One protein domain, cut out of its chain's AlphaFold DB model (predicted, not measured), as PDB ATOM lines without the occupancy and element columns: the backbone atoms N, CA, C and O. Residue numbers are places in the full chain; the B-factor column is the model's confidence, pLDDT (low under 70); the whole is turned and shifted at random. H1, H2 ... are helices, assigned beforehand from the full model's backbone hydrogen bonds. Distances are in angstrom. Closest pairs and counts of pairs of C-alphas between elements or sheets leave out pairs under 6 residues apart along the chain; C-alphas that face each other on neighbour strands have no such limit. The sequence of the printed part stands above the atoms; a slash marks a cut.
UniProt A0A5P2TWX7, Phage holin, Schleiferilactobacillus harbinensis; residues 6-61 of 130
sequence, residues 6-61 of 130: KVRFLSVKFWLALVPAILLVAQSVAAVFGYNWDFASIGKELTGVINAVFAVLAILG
ATOM      1  N   LYS A   6     181.989 127.080 222.750       56.69
ATOM      2  CA  LYS A   6     181.024 127.495 221.730       56.69
ATOM      3  C   LYS A   6     180.932 129.019 221.576       56.69
ATOM      4  O   LYS A   6     180.812 129.500 220.460       56.69
ATOM      5  N   VAL A   7     181.068 129.780 222.667       59.50
ATOM      6  CA  VAL A   7     180.943 131.253 222.649       59.50
ATOM      7  C   VAL A   7     182.160 131.916 221.993       59.50
ATOM      8  O   VAL A   7     182.046 132.985 221.403       59.50
ATOM      9  N   ARG A   8     183.335 131.272 222.036       62.34
ATOM     10  CA  ARG A   8     184.546 131.820 221.405       62.34
ATOM     11  C   ARG A   8     184.559 131.623 219.897       62.34
ATOM     12  O   ARG A   8     184.876 132.569 219.180       62.34
ATOM     13  N   PHE A   9     184.132 130.453 219.429       58.53
ATOM     14  CA  PHE A   9     183.963 130.182 217.999       58.53
ATOM     15  C   PHE A   9     182.803 130.963 217.365       58.53
ATOM     16  O   PHE A   9     182.795 131.128 216.154       58.53
ATOM     17  N   LEU A  10     181.852 131.473 218.155       57.31
ATOM     18  CA  LEU A  10     180.763 132.334 217.672       57.31
ATOM     19  C   LEU A  10     181.102 133.835 217.690       57.31
ATOM     20  O   LEU A  10     180.314 134.643 217.213       57.31
ATOM     21  N   SER A  11     182.249 134.242 218.243       66.44
ATOM     22  CA  SER A  11     182.569 135.667 218.365       66.44
ATOM     23  C   SER A  11     183.054 136.265 217.037       66.44
ATOM     24  O   SER A  11     183.993 135.765 216.420       66.44
ATOM     25  N   VAL A  12     182.469 137.393 216.623       59.41
ATOM     26  CA  VAL A  12     182.823 138.111 215.379       59.41
ATOM     27  C   VAL A  12     184.313 138.469 215.325       59.41
ATOM     28  O   VAL A  12     184.943 138.374 214.278       59.41
ATOM     29  N   LYS A  13     184.917 138.811 216.472       70.19
ATOM     30  CA  LYS A  13     186.354 139.118 216.557       70.19
ATOM     31  C   LYS A  13     187.241 137.920 216.204       70.19
ATOM     32  O   LYS A  13     188.313 138.119 215.642       70.19
ATOM     33  N   PHE A  14     186.805 136.695 216.515       72.31
ATOM     34  CA  PHE A  14     187.532 135.481 216.150       72.31
ATOM     35  C   PHE A  14     187.517 135.280 214.635       72.31
ATOM     36  O   PHE A  14     188.575 135.103 214.046       72.31
ATOM     37  N   TRP A  15     186.353 135.405 213.995       72.75
ATOM     38  CA  TRP A  15     186.230 135.281 212.539       72.75
ATOM     39  C   TRP A  15     186.935 136.406 211.778       72.75
ATOM     40  O   TRP A  15     187.594 136.140 210.774       72.75
ATOM     41  N   LEU A  16     186.898 137.637 212.299       72.62
ATOM     42  CA  LEU A  16     187.620 138.777 211.731       72.62
ATOM     43  C   LEU A  16     189.146 138.580 211.774       72.62
ATOM     44  O   LEU A  16     189.843 138.988 210.851       72.62
ATOM     45  N   ALA A  17     189.664 137.926 212.819       74.69
ATOM     46  CA  ALA A  17     191.076 137.556 212.923       74.69
ATOM     47  C   ALA A  17     191.418 136.247 212.180       74.69
ATOM     48  O   ALA A  17     192.573 136.034 211.814       74.69
ATOM     49  N   LEU A  18     190.434 135.378 211.931       79.69
ATOM     50  CA  LEU A  18     190.628 134.083 211.278       79.69
ATOM     51  C   LEU A  18     190.966 134.236 209.792       79.69
ATOM     52  O   LEU A  18     191.855 133.547 209.299       79.69
ATOM     53  N   VAL A  19     190.301 135.156 209.089       77.88
ATOM     54  CA  VAL A  19     190.552 135.424 207.662       77.88
ATOM     55  C   VAL A  19     192.020 135.798 207.389       77.88
ATOM     56  O   VAL A  19     192.660 135.107 206.590       77.88
ATOM     57  N   PRO A  20     192.615 136.814 208.054       77.62
ATOM     58  CA  PRO A  20     194.027 137.130 207.854       77.62
ATOM     59  C   PRO A  20     194.964 136.030 208.380       77.62
ATOM     60  O   PRO A  20     196.018 135.805 207.793       77.62
ATOM     61  N   ALA A  21     194.589 135.303 209.439       81.12
ATOM     62  CA  ALA A  21     195.400 134.202 209.962       81.12
ATOM     63  C   ALA A  21     195.515 133.028 208.973       81.12
ATOM     64  O   ALA A  21     196.611 132.513 208.760       81.12
ATOM     65  N   ILE A  22     194.414 132.625 208.332       80.44
ATOM     66  CA  ILE A  22     194.427 131.565 207.310       80.44
ATOM     67  C   ILE A  22     195.270 131.998 206.106       80.44
ATOM     68  O   ILE A  22     196.043 131.197 205.578       80.44
ATOM     69  N   LEU A  23     195.176 133.268 205.705       78.62
ATOM     70  CA  LEU A  23     195.987 133.815 204.620       78.62
ATOM     71  C   LEU A  23     197.492 133.750 204.941       78.62
ATOM     72  O   LEU A  23     198.276 133.322 204.096       78.62
ATOM     73  N   LEU A  24     197.887 134.086 206.174       82.31
ATOM     74  CA  LEU A  24     199.274 133.967 206.646       82.31
ATOM     75  C   LEU A  24     199.776 132.517 206.640       82.31
ATOM     76  O   LEU A  24     200.916 132.257 206.257       82.31
ATOM     77  N   VAL A  25     198.932 131.559 207.030       82.56
ATOM     78  CA  VAL A  25     199.288 130.132 206.991       82.56
ATOM     79  C   VAL A  25     199.482 129.665 205.551       82.56
ATOM     80  O   VAL A  25     200.474 129.001 205.263       82.56
ATOM     81  N   ALA A  26     198.597 130.047 204.627       79.44
ATOM     82  CA  ALA A  26     198.737 129.701 203.213       79.44
ATOM     83  C   ALA A  26     200.044 130.250 202.612       79.44
ATOM     84  O   ALA A  26     200.754 129.530 201.908       79.44
ATOM     85  N   GLN A  27     200.401 131.493 202.951       76.19
ATOM     86  CA  GLN A  27     201.675 132.105 202.564       76.19
ATOM     87  C   GLN A  27     202.875 131.351 203.156       76.19
ATOM     88  O   GLN A  27     203.839 131.067 202.447       76.19
ATOM     89  N   SER A  28     202.803 130.986 204.440       76.31
ATOM     90  CA  SER A  28     203.866 130.251 205.132       76.31
ATOM     91  C   SER A  28     204.085 128.858 204.540       76.31
ATOM     92  O   SER A  28     205.223 128.481 204.270       76.31
ATOM     93  N   VAL A  29     203.009 128.114 204.277       77.94
ATOM     94  CA  VAL A  29     203.077 126.780 203.670       77.94
ATOM     95  C   VAL A  29     203.683 126.869 202.272       77.94
ATOM     96  O   VAL A  29     204.616 126.134 201.963       77.94
ATOM     97  N   ALA A  30     203.228 127.804 201.438       76.19
ATOM     98  CA  ALA A  30     203.770 127.940 200.093       76.19
ATOM     99  C   ALA A  30     205.251 128.366 200.064       76.19
ATOM    100  O   ALA A  30     205.997 127.907 199.197       76.19
ATOM    101  N   ALA A  31     205.689 129.176 201.033       76.12
ATOM    102  CA  ALA A  31     207.094 129.542 201.192       76.12
ATOM    103  C   ALA A  31     207.974 128.336 201.571       76.12
ATOM    104  O   ALA A  31     209.074 128.194 201.038       76.12
ATOM    105  N   VAL A  32     207.487 127.435 202.435       77.69
ATOM    106  CA  VAL A  32     208.215 126.210 202.828       77.69
ATOM    107  C   VAL A  32     208.417 125.261 201.644       77.69
ATOM    108  O   VAL A  32     209.440 124.587 201.563       77.69
ATOM    109  N   PHE A  33     207.484 125.240 200.693       79.38
ATOM    110  CA  PHE A  33     207.593 124.418 199.486       79.38
ATOM    111  C   PHE A  33     208.424 125.056 198.359       79.38
ATOM    112  O   PHE A  33     208.538 124.466 197.287       79.38
ATOM    113  N   GLY A  34     209.024 126.234 198.573       68.44
ATOM    114  CA  GLY A  34     209.892 126.883 197.582       68.44
ATOM    115  C   GLY A  34     209.159 127.336 196.315       68.44
ATOM    116  O   GLY A  34     209.788 127.578 195.283       68.44
ATOM    117  N   TYR A  35     207.829 127.442 196.376       68.00
ATOM    118  CA  TYR A  35     207.028 127.921 195.262       68.00
ATOM    119  C   TYR A  35     207.225 129.434 195.148       68.00
ATOM    120  O   TYR A  35     206.783 130.194 196.012       68.00
ATOM    121  N   ASN A  36     207.909 129.885 194.094       62.72
ATOM    122  CA  ASN A  36     207.987 131.305 193.774       62.72
ATOM    123  C   ASN A  36     206.588 131.739 193.345       62.72
ATOM    124  O   ASN A  36     206.127 131.388 192.261       62.72
ATOM    125  N   TRP A  37     205.887 132.423 194.245       62.97
ATOM    126  CA  TRP A  37     204.561 132.960 193.989       62.97
ATOM    127  C   TRP A  37     204.620 133.877 192.761       62.97
ATOM    128  O   TRP A  37     205.108 135.001 192.842       62.97
ATOM    129  N   ASP A  38     204.128 133.395 191.618       66.69
ATOM    130  CA  ASP A  38     203.844 134.241 190.465       66.69
ATOM    131  C   ASP A  38     202.623 135.115 190.781       66.69
ATOM    132  O   ASP A  38     201.469 134.754 190.529       66.69
ATOM    133  N   PHE A  39     202.888 136.272 191.391       62.31
ATOM    134  CA  PHE A  39     201.877 137.266 191.753       62.31
ATOM    135  C   PHE A  39     200.988 137.674 190.565       62.31
ATOM    136  O   PHE A  39     199.853 138.098 190.789       62.31
ATOM    137  N   ALA A  40     201.459 137.503 189.320       67.56
ATOM    138  CA  ALA A  40     200.692 137.808 188.115       67.56
ATOM    139  C   ALA A  40     199.479 136.876 187.933       67.56
ATOM    140  O   ALA A  40     198.385 137.350 187.628       67.56
ATOM    141  N   SER A  41     199.636 135.574 188.182       66.94
ATOM    142  CA  SER A  41     198.533 134.600 188.110       66.94
ATOM    143  C   SER A  41     197.766 134.489 189.434       66.94
ATOM    144  O   SER A  41     196.550 134.273 189.459       66.94
ATOM    145  N   ILE A  42     198.458 134.709 190.554       69.56
ATOM    146  CA  ILE A  42     197.900 134.602 191.904       69.56
ATOM    147  C   ILE A  42     196.822 135.635 192.194       69.56
ATOM    148  O   ILE A  42     195.918 135.316 192.946       69.56
ATOM    149  N   GLY A  43     196.850 136.845 191.631       70.25
ATOM    150  CA  GLY A  43     195.785 137.824 191.904       70.25
ATOM    151  C   GLY A  43     194.382 137.273 191.592       70.25
ATOM    152  O   GLY A  43     193.427 137.483 192.347       70.25
ATOM    153  N   LYS A  44     194.280 136.481 190.515       76.31
ATOM    154  CA  LYS A  44     193.042 135.816 190.096       76.31
ATOM    155  C   LYS A  44     192.707 134.614 190.984       76.31
ATOM    156  O   LYS A  44     191.579 134.504 191.459       76.31
ATOM    157  N   GLU A  45     193.687 133.755 191.252       75.94
ATOM    158  CA  GLU A  45     193.506 132.553 192.079       75.94
ATOM    159  C   GLU A  45     193.251 132.891 193.555       75.94
ATOM    160  O   GLU A  45     192.410 132.277 194.199       75.94
ATOM    161  N   LEU A  46     193.899 133.926 194.088       77.94
ATOM    162  CA  LEU A  46     193.721 134.421 195.450       77.94
ATOM    163  C   LEU A  46     192.301 134.940 195.662       77.94
ATOM    164  O   LEU A  46     191.690 134.645 196.685       77.94
ATOM    165  N   THR A  47     191.751 135.655 194.678       78.50
ATOM    166  CA  THR A  47     190.336 136.046 194.690       78.50
ATOM    167  C   THR A  47     189.439 134.809 194.702       78.50
ATOM    168  O   THR A  47     188.473 134.769 195.458       78.50
ATOM    169  N   GLY A  48     189.783 133.773 193.930       80.25
ATOM    170  CA  GLY A  48     189.094 132.482 193.943       80.25
ATOM    171  C   GLY A  48     189.144 131.783 195.304       80.25
ATOM    172  O   GLY A  48     188.108 131.347 195.796       80.25
ATOM    173  N   VAL A  49     190.310 131.738 195.953       76.50
ATOM    174  CA  VAL A  49     190.501 131.147 197.287       76.50
ATOM    175  C   VAL A  49     189.729 131.927 198.348       76.50
ATOM    176  O   VAL A  49     189.007 131.324 199.136       76.50
ATOM    177  N   ILE A  50     189.821 133.260 198.350       76.06
ATOM    178  CA  ILE A  50     189.057 134.112 199.269       76.06
ATOM    179  C   ILE A  50     187.562 133.896 199.035       76.06
ATOM    180  O   ILE A  50     186.837 133.632 199.986       76.06
ATOM    181  N   ASN A  51     187.097 133.923 197.788       82.88
ATOM    182  CA  ASN A  51     185.687 133.724 197.469       82.88
ATOM    183  C   ASN A  51     185.197 132.314 197.834       82.88
ATOM    184  O   ASN A  51     184.092 132.172 198.338       82.88
ATOM    185  N   ALA A  52     186.013 131.274 197.647       83.12
ATOM    186  CA  ALA A  52     185.688 129.908 198.053       83.12
ATOM    187  C   ALA A  52     185.591 129.780 199.579       83.12
ATOM    188  O   ALA A  52     184.643 129.186 200.087       83.12
ATOM    189  N   VAL A  53     186.526 130.385 200.317       78.81
ATOM    190  CA  VAL A  53     186.465 130.463 201.782       78.81
ATOM    191  C   VAL A  53     185.202 131.212 202.208       78.81
ATOM    192  O   VAL A  53     184.419 130.681 202.989       78.81
ATOM    193  N   PHE A  54     184.927 132.386 201.637       75.69
ATOM    194  CA  PHE A  54     183.705 133.150 201.903       75.69
ATOM    195  C   PHE A  54     182.430 132.371 201.559       75.69
ATOM    196  O   PHE A  54     181.481 132.405 202.336       75.69
ATOM    197  N   ALA A  55     182.408 131.627 200.452       82.50
ATOM    198  CA  ALA A  55     181.281 130.791 200.051       82.50
ATOM    199  C   ALA A  55     181.053 129.642 201.039       82.50
ATOM    200  O   ALA A  55     179.918 129.397 201.441       82.50
ATOM    201  N   VAL A  56     182.117 128.977 201.497       78.00
ATOM    202  CA  VAL A  56     182.024 127.950 202.544       78.00
ATOM    203  C   VAL A  56     181.519 128.561 203.851       78.00
ATOM    204  O   VAL A  56     180.606 128.013 204.459       78.00
ATOM    205  N   LEU A  57     182.035 129.723 204.267       72.75
ATOM    206  CA  LEU A  57     181.544 130.423 205.457       72.75
ATOM    207  C   LEU A  57     180.080 130.869 205.302       72.75
ATOM    208  O   LEU A  57     179.353 130.895 206.292       72.75
ATOM    209  N   ALA A  58     179.643 131.220 204.090       72.00
ATOM    210  CA  ALA A  58     178.265 131.605 203.799       72.00
ATOM    211  C   ALA A  58     177.321 130.397 203.866       72.00
ATOM    212  O   ALA A  58     176.251 130.485 204.463       72.00
ATOM    213  N   ILE A  59     177.740 129.249 203.323       73.88
ATOM    214  CA  ILE A  59     176.996 127.982 203.410       73.88
ATOM    215  C   ILE A  59     176.918 127.502 204.864       73.88
ATOM    216  O   ILE A  59     175.875 127.029 205.306       73.88
ATOM    217  N   LEU A  60     178.000 127.660 205.627       68.12
ATOM    218  CA  LEU A  60     178.041 127.350 207.057       68.12
ATOM    219  C   LEU A  60     177.294 128.381 207.926       68.12
ATOM    220  O   LEU A  60     177.217 128.195 209.139       68.12
ATOM    221  N   GLY A  61     176.737 129.449 207.339       60.00
ATOM    222  CA  GLY A  61     175.935 130.452 208.045       60.00
ATOM    223  C   GLY A  61     176.740 131.425 208.911       60.00
ATOM    224  O   GLY A  61     176.156 132.147 209.712       60.00
TER     225      GLY A  61
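This is residues 6 to 61 of the 130 residues of the protein "Phage holin" of Schleiferilactobacillus harbinensis (UniProt A0A5P2TWX7). Two long helices, H2 and H3, make a loose, open U: the backbone runs along H2, turns through residues 33 to 38 and folds back along H3, with a gap between the two. The short H1 sticks out beyond the start of H2. The printed part has 56 residues, with three named helices in the order H1, H2, H3 and no named strand; it is all helix and loose, with a radius of gyration of the C-alphas of 13.5 A and spans of 39 by 21 by 14 A.

H2, residues 12 to 32, begins at C-alpha 12 (182.823, 138.111, 215.379), is 30.7 A long and has a kink of 26 degrees near residue 20. H3, residues 39 to 59, is 29.0 A long and ends at C-alpha 59 (176.996, 127.982, 203.410). H1, residues 6 to 9, measures 5.5 A.

H2 and H3 are near each other, with 9 pairs of C-alphas within 10 A. H1 is close to H2 but not clearly touching; their closest C-alphas, Arg 8 and Phe 14, are 7.1 A apart. H1 and H3 are apart. In H2 and in H3, 16 of 17 O i to N i+4 pairs are within hydrogen-bond range; H1 is too short for such a pair.

The farthest C-alphas, Val 7 and Ala 40, are 40.3 A apart. The printed part has no cut and no long link. Residues 6 to 12, 34 to 42 and 60 to 61 have pLDDT under 70.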